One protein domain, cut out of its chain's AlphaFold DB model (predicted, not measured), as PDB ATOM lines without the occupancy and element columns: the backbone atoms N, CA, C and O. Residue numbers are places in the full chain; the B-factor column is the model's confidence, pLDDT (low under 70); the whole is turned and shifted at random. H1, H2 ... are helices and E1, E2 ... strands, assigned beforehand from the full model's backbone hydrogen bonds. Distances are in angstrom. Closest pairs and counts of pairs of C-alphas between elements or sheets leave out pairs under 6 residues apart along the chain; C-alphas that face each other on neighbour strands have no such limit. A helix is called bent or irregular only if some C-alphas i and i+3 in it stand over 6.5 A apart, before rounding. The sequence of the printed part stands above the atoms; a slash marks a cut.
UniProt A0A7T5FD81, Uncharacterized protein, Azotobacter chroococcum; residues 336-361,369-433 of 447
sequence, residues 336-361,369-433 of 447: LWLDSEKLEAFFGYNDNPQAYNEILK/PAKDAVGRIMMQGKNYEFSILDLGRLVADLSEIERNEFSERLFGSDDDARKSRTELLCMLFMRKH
ATOM      1  N   LEU A 336       3.686  46.930 158.529       95.31
ATOM      2  CA  LEU A 336       2.827  48.089 158.344       95.31
ATOM      3  C   LEU A 336       3.667  49.218 157.757       95.31
ATOM      4  O   LEU A 336       4.797  49.444 158.193       95.31
ATOM      5  N   TRP A 337       3.125  49.917 156.772       95.44
ATOM      6  CA  TRP A 337       3.755  51.093 156.187       95.44
ATOM      7  C   TRP A 337       2.697  52.159 155.938       95.44
ATOM      8  O   TRP A 337       1.587  51.853 155.509       95.44
ATOM      9  N   LEU A 338       3.045  53.406 156.227       93.31
ATOM     10  CA  LEU A 338       2.176  54.560 156.064       93.31
ATOM     11  C   LEU A 338       3.043  55.743 155.639       93.31
ATOM     12  O   LEU A 338       4.087  55.995 156.246       93.31
ATOM     13  N   ASP A 339       2.622  56.443 154.596       91.69
ATOM     14  CA  ASP A 339       3.296  57.629 154.086       91.69
ATOM     15  C   ASP A 339       2.894  58.836 154.939       91.69
ATOM     16  O   ASP A 339       1.776  59.339 154.838       91.69
ATOM     17  N   SER A 340       3.790  59.256 155.837       86.19
ATOM     18  CA  SER A 340       3.487  60.325 156.797       86.19
ATOM     19  C   SER A 340       3.346  61.685 156.116       86.19
ATOM     20  O   SER A 340       2.476  62.447 156.510       86.19
ATOM     21  N   GLU A 341       4.106  61.961 155.052       86.06
ATOM     22  CA  GLU A 341       4.025  63.237 154.326       86.06
ATOM     23  C   GLU A 341       2.681  63.369 153.604       86.06
ATOM     24  O   GLU A 341       2.010  64.394 153.703       86.06
ATOM     25  N   LYS A 342       2.235  62.302 152.926       86.31
ATOM     26  CA  LYS A 342       0.917  62.289 152.269       86.31
ATOM     27  C   LYS A 342      -0.231  62.356 153.267       86.31
ATOM     28  O   LYS A 342      -1.267  62.947 152.971       86.31
ATOM     29  N   LEU A 343      -0.057  61.751 154.438       85.75
ATOM     30  CA  LEU A 343      -1.037  61.776 155.515       85.75
ATOM     31  C   LEU A 343      -1.145  63.171 156.145       85.75
ATOM     32  O   LEU A 343      -2.253  63.677 156.299       85.75
ATOM     33  N   GLU A 344      -0.013  63.802 156.460       84.19
ATOM     34  CA  GLU A 344       0.056  65.184 156.953       84.19
ATOM     35  C   GLU A 344      -0.533  66.154 155.936       84.19
ATOM     36  O   GLU A 344      -1.348  66.992 156.303       84.19
ATOM     37  N   ALA A 345      -0.204  65.994 154.651       82.44
ATOM     38  CA  ALA A 345      -0.821  66.775 153.589       82.44
ATOM     39  C   ALA A 345      -2.346  66.585 153.590       82.44
ATOM     40  O   ALA A 345      -3.083  67.566 153.643       82.44
ATOM     41  N   PHE A 346      -2.831  65.337 153.603       80.75
ATOM     42  CA  PHE A 346      -4.264  65.028 153.602       80.75
ATOM     43  C   PHE A 346      -5.012  65.679 154.775       80.75
ATOM     44  O   PHE A 346      -6.046  66.312 154.566       80.75
ATOM     45  N   PHE A 347      -4.498  65.556 156.001       78.31
ATOM     46  CA  PHE A 347      -5.140  66.145 157.179       78.31
ATOM     47  C   PHE A 347      -4.911  67.658 157.294       78.31
ATOM     48  O   PHE A 347      -5.795  68.352 157.782       78.31
ATOM     49  N   GLY A 348      -3.797  68.187 156.787       72.19
ATOM     50  CA  GLY A 348      -3.515  69.624 156.731       72.19
ATOM     51  C   GLY A 348      -4.435  70.391 155.774       72.19
ATOM     52  O   GLY A 348      -4.702  71.569 155.992       72.19
ATOM     53  N   TYR A 349      -4.996  69.730 154.753       63.00
ATOM     54  CA  TYR A 349      -6.040  70.312 153.896       63.00
ATOM     55  C   TYR A 349      -7.419  70.424 154.583       63.00
ATOM     56  O   TYR A 349      -8.280  71.145 154.074       63.00
ATOM     57  N   ASN A 350      -7.659  69.758 155.724       53.47
ATOM     58  CA  ASN A 350      -8.970  69.771 156.397       53.47
ATOM     59  C   ASN A 350      -9.332  71.109 157.065       53.47
ATOM     60  O   ASN A 350     -10.505  71.300 157.386       53.47
ATOM     61  N   ASP A 351      -8.401  72.064 157.168       54.53
ATOM     62  CA  ASP A 351      -8.729  73.461 157.508       54.53
ATOM     63  C   ASP A 351      -9.574  74.145 156.409       54.53
ATOM     64  O   ASP A 351     -10.129  75.226 156.616       54.53
ATOM     65  N   ASN A 352      -9.725  73.508 155.238       55.47
ATOM     66  CA  ASN A 352     -10.645  73.918 154.185       55.47
ATOM     67  C   ASN A 352     -11.457  72.727 153.618       55.47
ATOM     68  O   ASN A 352     -11.116  72.172 152.567       55.47
ATOM     69  N   PRO A 353     -12.605  72.377 154.231       52.25
ATOM     70  CA  PRO A 353     -13.498  71.306 153.764       52.25
ATOM     71  C   PRO A 353     -14.016  71.479 152.323       52.25
ATOM     72  O   PRO A 353     -14.531  70.529 151.722       52.25
ATOM     73  N   GLN A 354     -13.926  72.686 151.750       51.41
ATOM     74  CA  GLN A 354     -14.323  72.949 150.364       51.41
ATOM     75  C   GLN A 354     -13.284  72.426 149.367       51.41
ATOM     76  O   GLN A 354     -13.685  71.893 148.336       51.41
ATOM     77  N   ALA A 355     -11.988  72.454 149.701       53.56
ATOM     78  CA  ALA A 355     -10.914  71.972 148.827       53.56
ATOM     79  C   ALA A 355     -11.042  70.468 148.521       53.56
ATOM     80  O   ALA A 355     -10.879  70.039 147.383       53.56
ATOM     81  N   TYR A 356     -11.439  69.660 149.510       54.09
ATOM     82  CA  TYR A 356     -11.701  68.229 149.316       54.09
ATOM     83  C   TYR A 356     -12.929  67.969 148.431       54.09
ATOM     84  O   TYR A 356     -12.913  67.108 147.552       54.09
ATOM     85  N   ASN A 357     -13.993  68.755 148.619       52.00
ATOM     86  CA  ASN A 357     -15.170  68.687 147.758       52.00
ATOM     87  C   ASN A 357     -14.860  69.132 146.322       52.00
ATOM     88  O   ASN A 357     -15.509  68.648 145.405       52.00
ATOM     89  N   GLU A 358     -13.891  70.022 146.107       51.59
ATOM     90  CA  GLU A 358     -13.418  70.412 144.773       51.59
ATOM     91  C   GLU A 358     -12.569  69.314 144.112       51.59
ATOM     92  O   GLU A 358     -12.778  69.031 142.933       51.59
ATOM     93  N   ILE A 359     -11.709  68.625 144.876       50.94
ATOM     94  CA  ILE A 359     -10.956  67.443 144.412       50.94
ATOM     95  C   ILE A 359     -11.908  66.306 144.003       50.94
ATOM     96  O   ILE A 359     -11.700  65.669 142.976       50.94
ATOM     97  N   LEU A 360     -12.979  66.071 144.769       47.88
ATOM     98  CA  LEU A 360     -13.979  65.039 144.465       47.88
ATOM     99  C   LEU A 360     -14.998  65.439 143.381       47.88
ATOM    100  O   LEU A 360     -15.581  64.560 142.753       47.88
ATOM    101  N   LYS A 361     -15.281  66.737 143.179       48.91
ATOM    102  CA  LYS A 361     -16.272  67.210 142.185       48.91
ATOM    103  C   LYS A 361     -15.712  67.328 140.770       48.91
ATOM    104  O   LYS A 361     -16.492  67.260 139.822       48.91
ATOM    105  N   PRO A 369      -1.928  61.386 141.554       47.69
ATOM    106  CA  PRO A 369      -1.758  61.270 143.007       47.69
ATOM    107  C   PRO A 369      -2.869  60.525 143.762       47.69
ATOM    108  O   PRO A 369      -2.612  60.002 144.842       47.69
ATOM    109  N   ALA A 370      -4.093  60.415 143.228       53.91
ATOM    110  CA  ALA A 370      -5.166  59.667 143.900       53.91
ATOM    111  C   ALA A 370      -4.987  58.135 143.851       53.91
ATOM    112  O   ALA A 370      -5.660  57.410 144.591       53.91
ATOM    113  N   LYS A 371      -4.092  57.633 142.986       58.19
ATOM    114  CA  LYS A 371      -3.745  56.203 142.881       58.19
ATOM    115  C   LYS A 371      -2.538  55.815 143.725       58.19
ATOM    116  O   LYS A 371      -2.302  54.624 143.919       58.19
ATOM    117  N   ASP A 372      -1.795  56.789 144.230       76.19
ATOM    118  CA  ASP A 372      -0.636  56.515 145.056       76.19
ATOM    119  C   ASP A 372      -1.049  55.897 146.392       76.19
ATOM    120  O   ASP A 372      -1.975  56.361 147.066       76.19
ATOM    121  N   ALA A 373      -0.318  54.861 146.804       86.44
ATOM    122  CA  ALA A 373      -0.512  54.252 148.107       86.44
ATOM    123  C   ALA A 373      -0.120  55.245 149.218       86.44
ATOM    124  O   ALA A 373       1.021  55.702 149.269       86.44
ATOM    125  N   VAL A 374      -1.059  55.548 150.114       92.31
ATOM    126  CA  VAL A 374      -0.822  56.254 151.384       92.31
ATOM    127  C   VAL A 374      -0.517  55.268 152.512       92.31
ATOM    128  O   VAL A 374       0.130  55.627 153.488       92.31
ATOM    129  N   GLY A 375      -0.939  54.009 152.377       94.75
ATOM    130  CA  GLY A 375      -0.713  52.971 153.376       94.75
ATOM    131  C   GLY A 375      -0.592  51.578 152.776       94.75
ATOM    132  O   GLY A 375      -1.107  51.305 151.691       94.75
ATOM    133  N   ARG A 376       0.097  50.682 153.487       96.12
ATOM    134  CA  ARG A 376       0.261  49.272 153.127       96.12
ATOM    135  C   ARG A 376       0.261  48.376 154.360       96.12
ATOM    136  O   ARG A 376       0.906  48.683 155.363       96.12
ATOM    137  N   ILE A 377      -0.388  47.224 154.240       95.94
ATOM    138  CA  ILE A 377      -0.256  46.099 155.165       95.94
ATOM    139  C   ILE A 377       0.293  44.903 154.387       95.94
ATOM    140  O   ILE A 377      -0.267  44.510 153.369       95.94
ATOM    141  N   MET A 378       1.377  44.303 154.873       94.56
ATOM    142  CA  MET A 378       1.886  43.026 154.379       94.56
ATOM    143  C   MET A 378       1.606  41.950 155.424       94.56
ATOM    144  O   MET A 378       2.213  41.956 156.497       94.56
ATOM    145  N   MET A 379       0.707  41.021 155.106       92.94
ATOM    146  CA  MET A 379       0.334  39.894 155.965       92.94
ATOM    147  C   MET A 379       0.480  38.603 155.176       92.94
ATOM    148  O   MET A 379      -0.006  38.508 154.053       92.94
ATOM    149  N   GLN A 380       1.176  37.618 155.753       87.69
ATOM    150  CA  GLN A 380       1.323  36.279 155.161       87.69
ATOM    151  C   GLN A 380       1.852  36.298 153.712       87.69
ATOM    152  O   GLN A 380       1.462  35.493 152.875       87.69
ATOM    153  N   GLY A 381       2.735  37.250 153.399       86.38
ATOM    154  CA  GLY A 381       3.317  37.401 152.063       86.38
ATOM    155  C   GLY A 381       2.413  38.079 151.024       86.38
ATOM    156  O   GLY A 381       2.875  38.294 149.905       86.38
ATOM    157  N   LYS A 382       1.176  38.467 151.370       90.25
ATOM    158  CA  LYS A 382       0.302  39.289 150.519       90.25
ATOM    159  C   LYS A 382       0.409  40.765 150.911       90.25
ATOM    160  O   LYS A 382       0.435  41.100 152.096       90.25
ATOM    161  N   ASN A 383       0.475  41.633 149.902       91.81
ATOM    162  CA  ASN A 383       0.462  43.087 150.062       91.81
ATOM    163  C   ASN A 383      -0.950  43.632 149.852       91.81
ATOM    164  O   ASN A 383      -1.585  43.340 148.841       91.81
ATOM    165  N   TYR A 384      -1.389  44.468 150.786       93.62
ATOM    166  CA  TYR A 384      -2.647  45.199 150.747       93.62
ATOM    167  C   TYR A 384      -2.330  46.690 150.762       93.62
ATOM    168  O   TYR A 384      -1.727  47.174 151.717       93.62
ATOM    169  N   GLU A 385      -2.685  47.405 149.696       93.88
ATOM    170  CA  GLU A 385      -2.390  48.831 149.538       93.88
ATOM    171  C   GLU A 385      -3.659  49.681 149.669       93.88
ATOM    172  O   GLU A 385      -4.745  49.281 149.229       93.88
ATOM    173  N   PHE A 386      -3.505  50.875 150.240       93.44
ATOM    174  CA  PHE A 386      -4.570  51.853 150.450       93.44
ATOM    175  C   PHE A 386      -4.166  53.182 149.838       93.44
ATOM    176  O   PHE A 386      -3.042  53.630 150.063       93.44
ATOM    177  N   SER A 387      -5.067  53.810 149.090       90.12
ATOM    178  CA  SER A 387      -4.817  55.113 148.469       90.12
ATOM    179  C   SER A 387      -5.368  56.275 149.296       90.12
ATOM    180  O   SER A 387      -6.088  56.084 150.280       90.12
ATOM    181  N   ILE A 388      -5.068  57.505 148.872       84.31
ATOM    182  CA  ILE A 388      -5.670  58.720 149.444       84.31
ATOM    183  C   ILE A 388      -7.205  58.686 149.345       84.31
ATOM    184  O   ILE A 388      -7.889  59.183 150.235       84.31
ATOM    185  N   LEU A 389      -7.765  58.051 148.309       82.12
ATOM    186  CA  LEU A 389      -9.213  57.882 148.180       82.12
ATOM    187  C   LEU A 389      -9.784  56.949 149.261       82.12
ATOM    188  O   LEU A 389     -10.837  57.245 149.824       82.12
ATOM    189  N   ASP A 390      -9.089  55.847 149.569       86.31
ATOM    190  CA  ASP A 390      -9.486  54.930 150.647       86.31
ATOM    191  C   ASP A 390      -9.493  55.666 152.003       86.31
ATOM    192  O   ASP A 390     -10.437  55.534 152.786       86.31
ATOM    193  N   LEU A 391      -8.477  56.504 152.241       88.00
ATOM    194  CA  LEU A 391      -8.382  57.370 153.419       88.00
ATOM    195  C   LEU A 391      -9.506  58.409 153.474       88.00
ATOM    196  O   LEU A 391     -10.174  58.533 154.500       88.00
ATOM    197  N   GLY A 392      -9.753  59.112 152.371       83.19
ATOM    198  CA  GLY A 392     -10.800  60.123 152.275       83.19
ATOM    199  C   GLY A 392     -12.191  59.574 152.578       83.19
ATOM    200  O   GLY A 392     -12.958  60.195 153.313       83.19
ATOM    201  N   ARG A 393     -12.494  58.368 152.088       80.75
ATOM    202  CA  ARG A 393     -13.750  57.665 152.386       80.75
ATOM    203  C   ARG A 393     -13.870  57.274 153.853       80.75
ATOM    204  O   ARG A 393     -14.936  57.440 154.434       80.75
ATOM    205  N   LEU A 394     -12.793  56.777 154.462       86.12
ATOM    206  CA  LEU A 394     -12.801  56.431 155.883       86.12
ATOM    207  C   LEU A 394     -13.045  57.667 156.759       86.12
ATOM    208  O   LEU A 394     -13.844  57.616 157.688       86.12
ATOM    209  N   VAL A 395     -12.371  58.774 156.449       84.75
ATOM    210  CA  VAL A 395     -12.464  60.021 157.218       84.75
ATOM    211  C   VAL A 395     -13.814  60.713 157.018       84.75
ATOM    212  O   VAL A 395     -14.304  61.357 157.940       84.75
ATOM    213  N   ALA A 396     -14.459  60.557 155.858       79.12
ATOM    214  CA  ALA A 396     -15.799  61.090 155.610       79.12
ATOM    215  C   ALA A 396     -16.883  60.497 156.537       79.12
ATOM    216  O   ALA A 396     -17.903  61.148 156.757       79.12
ATOM    217  N   ASP A 397     -16.656  59.307 157.104       77.44
ATOM    218  CA  ASP A 397     -17.575  58.665 158.052       77.44
ATOM    219  C   ASP A 397     -17.447  59.196 159.491       77.44
ATOM    220  O   ASP A 397     -18.275  58.857 160.339       77.44
ATOM    221  N   LEU A 398     -16.403  59.974 159.782       81.12
ATOM    222  CA  LEU A 398     -16.125  60.508 161.111       81.12
ATOM    223  C   LEU A 398     -16.764  61.894 161.270       81.12
ATOM    224  O   LEU A 398     -16.696  62.739 160.372       81.12
ATOM    225  N   SER A 399     -17.353  62.156 162.438       83.19
ATOM    226  CA  SER A 399     -17.772  63.506 162.819       83.19
ATOM    227  C   SER A 399     -16.570  64.448 162.914       83.19
ATOM    228  O   SER A 399     -15.427  64.020 163.051       83.19
ATOM    229  N   GLU A 400     -16.807  65.757 162.860       80.75
ATOM    230  CA  GLU A 400     -15.731  66.751 162.961       80.75
ATOM    231  C   GLU A 400     -14.891  66.590 164.237       80.75
ATOM    232  O   GLU A 400     -13.667  66.644 164.172       80.75
ATOM    233  N   ILE A 401     -15.547  66.295 165.363       85.62
ATOM    234  CA  ILE A 401     -14.888  66.030 166.647       85.62
ATOM    235  C   ILE A 401     -14.010  64.778 166.542       85.62
ATOM    236  O   ILE A 401     -12.818  64.849 166.826       85.62
ATOM    237  N   GLU A 402     -14.564  63.663 166.054       86.31
ATOM    238  CA  GLU A 402     -13.812  62.410 165.890       86.31
ATOM    239  C   GLU A 402     -12.629  62.574 164.932       86.31
ATOM    240  O   GLU A 402     -11.566  62.011 165.175       86.31
ATOM    241  N   ARG A 403     -12.777  63.355 163.852       84.31
ATOM    242  CA  ARG A 403     -11.683  63.635 162.909       84.31
ATOM    243  C   ARG A 403     -10.546  64.406 163.559       84.31
ATOM    244  O   ARG A 403      -9.391  64.054 163.328       84.31
ATOM    245  N   ASN A 404     -10.860  65.429 164.349       84.44
ATOM    246  CA  ASN A 404      -9.855  66.245 165.025       84.44
ATOM    247  C   ASN A 404      -9.116  65.422 166.083       84.44
ATOM    248  O   ASN A 404      -7.891  65.351 166.049       84.44
ATOM    249  N   GLU A 405      -9.855  64.702 166.933       87.75
ATOM    250  CA  GLU A 405      -9.273  63.789 167.924       87.75
ATOM    251  C   GLU A 405      -8.411  62.707 167.260       87.75
ATOM    252  O   GLU A 405      -7.336  62.356 167.746       87.75
ATOM    253  N   PHE A 406      -8.865  62.160 166.130       85.44
ATOM    254  CA  PHE A 406      -8.105  61.166 165.384       85.44
ATOM    255  C   PHE A 406      -6.822  61.756 164.785       85.44
ATOM    256  O   PHE A 406      -5.769  61.132 164.890       85.44
ATOM    257  N   SER A 407      -6.891  62.960 164.207       86.50
ATOM    258  CA  SER A 407      -5.743  63.681 163.641       86.50
ATOM    259  C   SER A 407      -4.683  63.990 164.703       86.50
ATOM    260  O   SER A 407      -3.511  63.659 164.522       86.50
ATOM    261  N   GLU A 408      -5.089  64.535 165.854       87.06
ATOM    262  CA  GLU A 408      -4.180  64.831 166.970       87.06
ATOM    263  C   GLU A 408      -3.433  63.578 167.438       87.06
ATOM    264  O   GLU A 408      -2.209  63.591 167.589       87.06
ATOM    265  N   ARG A 409      -4.155  62.459 167.588       90.12
ATOM    266  CA  ARG A 409      -3.547  61.174 167.943       90.12
ATOM    267  C   ARG A 409      -2.585  60.673 166.866       90.12
ATOM    268  O   ARG A 409      -1.539  60.127 167.196       90.12
ATOM    269  N   LEU A 410      -2.897  60.850 165.584       88.62
ATOM    270  CA  LEU A 410      -2.103  60.349 164.455       88.62
ATOM    271  C   LEU A 410      -0.714  61.007 164.344       88.62
ATOM    272  O   LEU A 410       0.266  60.341 163.976       88.62
ATOM    273  N   PHE A 411      -0.629  62.301 164.665       87.06
ATOM    274  CA  PHE A 411       0.580  63.126 164.523       87.06
ATOM    275  C   PHE A 411       1.293  63.431 165.850       87.06
ATOM    276  O   PHE A 411       2.259  64.192 165.870       87.06
ATOM    277  N   GLY A 412       0.875  62.797 166.950       84.19
ATOM    278  CA  GLY A 412       1.595  62.838 168.221       84.19
ATOM    279  C   GLY A 412       3.030  62.292 168.133       84.19
ATOM    280  O   GLY A 412       3.441  61.658 167.155       84.19
ATOM    281  N   SER A 413       3.818  62.531 169.182       74.81
ATOM    282  CA  SER A 413       5.243  62.154 169.249       74.81
ATOM    283  C   SER A 413       5.524  60.892 170.078       74.81
ATOM    284  O   SER A 413       6.683  60.513 170.256       74.81
ATOM    285  N   ASP A 414       4.483  60.216 170.562       82.62
ATOM    286  CA  ASP A 414       4.564  59.135 171.542       82.62
ATOM    287  C   ASP A 414       4.098  57.767 170.996       82.62
ATOM    288  O   ASP A 414       3.858  57.560 169.802       82.62
ATOM    289  N   ASP A 415       4.041  56.781 171.893       84.56
ATOM    290  CA  ASP A 415       3.565  55.424 171.606       84.56
ATOM    291  C   ASP A 415       2.103  55.406 171.121       84.56
ATOM    292  O   ASP A 415       1.712  54.541 170.332       84.56
ATOM    293  N   ASP A 416       1.304  56.397 171.517       84.62
ATOM    294  CA  ASP A 416      -0.099  56.492 171.129       84.62
ATOM    295  C   ASP A 416      -0.256  56.910 169.662       84.62
ATOM    296  O   ASP A 416      -1.149  56.401 168.976       84.62
ATOM    297  N   ALA A 417       0.681  57.687 169.113       87.38
ATOM    298  CA  ALA A 417       0.726  57.950 167.674       87.38
ATOM    299  C   ALA A 417       1.018  56.696 166.843       87.38
ATOM    300  O   ALA A 417       0.407  56.472 165.792       87.38
ATOM    301  N   ARG A 418       1.900  55.810 167.323       87.31
ATOM    302  CA  ARG A 418       2.167  54.524 166.650       87.31
ATOM    303  C   ARG A 418       0.947  53.607 166.673       87.31
ATOM    304  O   ARG A 418       0.628  52.996 165.648       87.31
ATOM    305  N   LYS A 419       0.250  53.534 167.814       89.81
ATOM    306  CA  LYS A 419      -1.013  52.788 167.934       89.81
ATOM    307  C   LYS A 419      -2.070  53.346 166.991       89.81
ATOM    308  O   LYS A 419      -2.685  52.568 166.275       89.81
ATOM    309  N   SER A 420      -2.206  54.664 166.910       91.06
ATOM    310  CA  SER A 420      -3.222  55.323 166.076       91.06
ATOM    311  C   SER A 420      -2.957  55.150 164.576       91.06
ATOM    312  O   SER A 420      -3.876  54.899 163.805       91.06
ATOM    313  N   ARG A 421      -1.691  55.171 164.137       92.38
ATOM    314  CA  ARG A 421      -1.325  54.835 162.744       92.38
ATOM    315  C   ARG A 421      -1.599  53.368 162.410       92.38
ATOM    316  O   ARG A 421      -2.022  53.049 161.301       92.38
ATOM    317  N   THR A 422      -1.373  52.478 163.374       93.00
ATOM    318  CA  THR A 422      -1.713  51.054 163.243       93.00
ATOM    319  C   THR A 422      -3.226  50.861 163.168       93.00
ATOM    320  O   THR A 422      -3.704  50.138 162.295       93.00
ATOM    321  N   GLU A 423      -3.973  51.546 164.035       92.81
ATOM    322  CA  GLU A 423      -5.436  51.590 164.048       92.81
ATOM    323  C   GLU A 423      -5.968  52.067 162.694       92.81
ATOM    324  O   GLU A 423      -6.784  51.369 162.098       92.81
ATOM    325  N   LEU A 424      -5.427  53.160 162.140       93.69
ATOM    326  CA  LEU A 424      -5.794  53.670 160.816       93.69
ATOM    327  C   LEU A 424      -5.633  52.610 159.721       93.69
ATOM    328  O   LEU A 424      -6.564  52.356 158.960       93.69
ATOM    329  N   LEU A 425      -4.463  51.971 159.641       94.75
ATOM    330  CA  LEU A 425      -4.215  50.925 158.647       94.75
ATOM    331  C   LEU A 425      -5.175  49.744 158.824       94.75
ATOM    332  O   LEU A 425      -5.700  49.236 157.836       94.75
ATOM    333  N   CYS A 426      -5.450  49.337 160.065       93.75
ATOM    334  CA  CYS A 426      -6.422  48.283 160.346       93.75
ATOM    335  C   CYS A 426      -7.840  48.700 159.934       93.75
ATOM    336  O   CYS A 426      -8.555  47.897 159.347       93.75
ATOM    337  N   MET A 427      -8.250  49.947 160.180       92.12
ATOM    338  CA  MET A 427      -9.552  50.470 159.753       92.12
ATOM    339  C   MET A 427      -9.678  50.491 158.226       92.12
ATOM    340  O   MET A 427     -10.688  50.030 157.692       92.12
ATOM    341  N   LEU A 428      -8.644  50.959 157.518       92.44
ATOM    342  CA  LEU A 428      -8.584  50.935 156.053       92.44
ATOM    343  C   LEU A 428      -8.670  49.500 155.519       92.44
ATOM    344  O   LEU A 428      -9.459  49.219 154.615       92.44
ATOM    345  N   PHE A 429      -7.918  48.580 156.127       92.94
ATOM    346  CA  PHE A 429      -7.950  47.164 155.781       92.94
ATOM    347  C   PHE A 429      -9.335  46.563 155.981       92.94
ATOM    348  O   PHE A 429      -9.877  45.970 155.059       92.94
ATOM    349  N   MET A 430      -9.938  46.752 157.151       90.69
ATOM    350  CA  MET A 430     -11.239  46.175 157.491       90.69
ATOM    351  C   MET A 430     -12.384  46.778 156.673       90.69
ATOM    352  O   MET A 430     -13.367  46.092 156.411       90.69
ATOM    353  N   ARG A 431     -12.262  48.033 156.224       87.00
ATOM    354  CA  ARG A 431     -13.220  48.632 155.284       87.00
ATOM    355  C   ARG A 431     -13.124  47.988 153.899       87.00
ATOM    356  O   ARG A 431     -14.153  47.691 153.299       87.00
ATOM    357  N   LYS A 432     -11.903  47.774 153.400       85.81
ATOM    358  CA  LYS A 432     -11.637  47.235 152.054       85.81
ATOM    359  C   LYS A 432     -11.790  45.710 151.975       85.81
ATOM    360  O   LYS A 432     -12.223  45.194 150.952       85.81
ATOM    361  N   HIS A 433     -11.497  45.009 153.069       88.25
ATOM    362  CA  HIS A 433     -11.528  43.551 153.215       88.25
ATOM    363  C   HIS A 433     -12.380  43.125 154.432       88.25
ATOM    364  O   HIS A 433     -11.878  42.472 155.353       88.25
TER     365      HIS A 433
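This is residues 336 to 361 and 369 to 433 of the 447 residues of an uncharacterized protein of Azotobacter chroococcum (UniProt A0A7T5FD81). A small three-stranded antiparallel sheet has one long helix, H5, lying crosswise over one face; beyond one end of its strands, H1, H3 and H4 gather loosely. H2 sits at the far end of the longest axis, opposite the turn of the E2 and E3 hairpin. The printed part has 91 residues, with five named helices and three named strands in the order E1 H1 H2 E2 E3 H3 H4 H5; the sheet's order is E1 E2 E3. The class is mixed, helices and strands; the whole is compact, with a radius of gyration of the C-alphas of 12.9 A and spans of 40 by 31 by 22 A.

E1, residues 336 to 338, is an edge strand, antiparallel to E2, residues 373 to 379, with N 337 and O 376 2.9 A apart. E2 forms a hairpin with E3, residues 382 to 387, the other edge strand; N 377 and O 384 are 2.9 A apart. H5, residues 415 to 432, is on the sheet at a height of 9.2 A, across the strands at 86 degrees to E2 on the local plane. It lies over E2, E3 and, only just, E1, on which 3 of its C-alphas fall. With H1, residues 340 to 351, it gives two layers, helices on one face of a sheet. The closest C-alphas of H1 and E2 are those of Lys 342 and Val 374, 6.3 A apart. H2, residues 353 to 361, only just touches H1, only at the corner, with 3 pairs of C-alphas within 8 A; the closest are Tyr 349 and Ala 355, 7.2 A. H3, residues 388 to 396, only grazes the sheet with residues 388 to 391, and touches residues 427 to 431 of H5, about perpendicular at 82 degrees; the closest C-alphas are Asp 390 and Leu 428, 6.8 A. H4, residues 400 to 410, touches residues 416 to 421 of H5 at a steep tilt of 59 degrees, opposite ways; the closest C-alphas are Leu 410 and Ala 417, 4.9 A. H2 and H5 are apart. Every O i to N i+4 pair is within hydrogen-bond range in H3, H4 and H5, but 6 of 8 in H1 and 4 of 5 in H2.

E1 begins at C-alpha 336 (2.827, 48.089, 158.344) and is 6.9 A long. H1 is 18.0 A and only just irregular, C-alphas 348 and 351 being 6.52 A apart; H2 is 12.6 A. E2 is 16.4 A, E3 16.8 A, H3 12.1 A and H4 15.1 A. H5, 26.1 A, ends at C-alpha 432 (-11.637, 47.235, 152.054).

The two C-alphas farthest apart are Gln 354 and Gln 380, 40.2 A. Residues 362 to 368 are not printed, and C-alphas 361 and 369 are 15.7 A apart across the cut. Of the links printed whole, each is tight. Mean pLDDT of the printed part is 81.4; residues 349 to 361 and 369 to 371 are under 70 in this model.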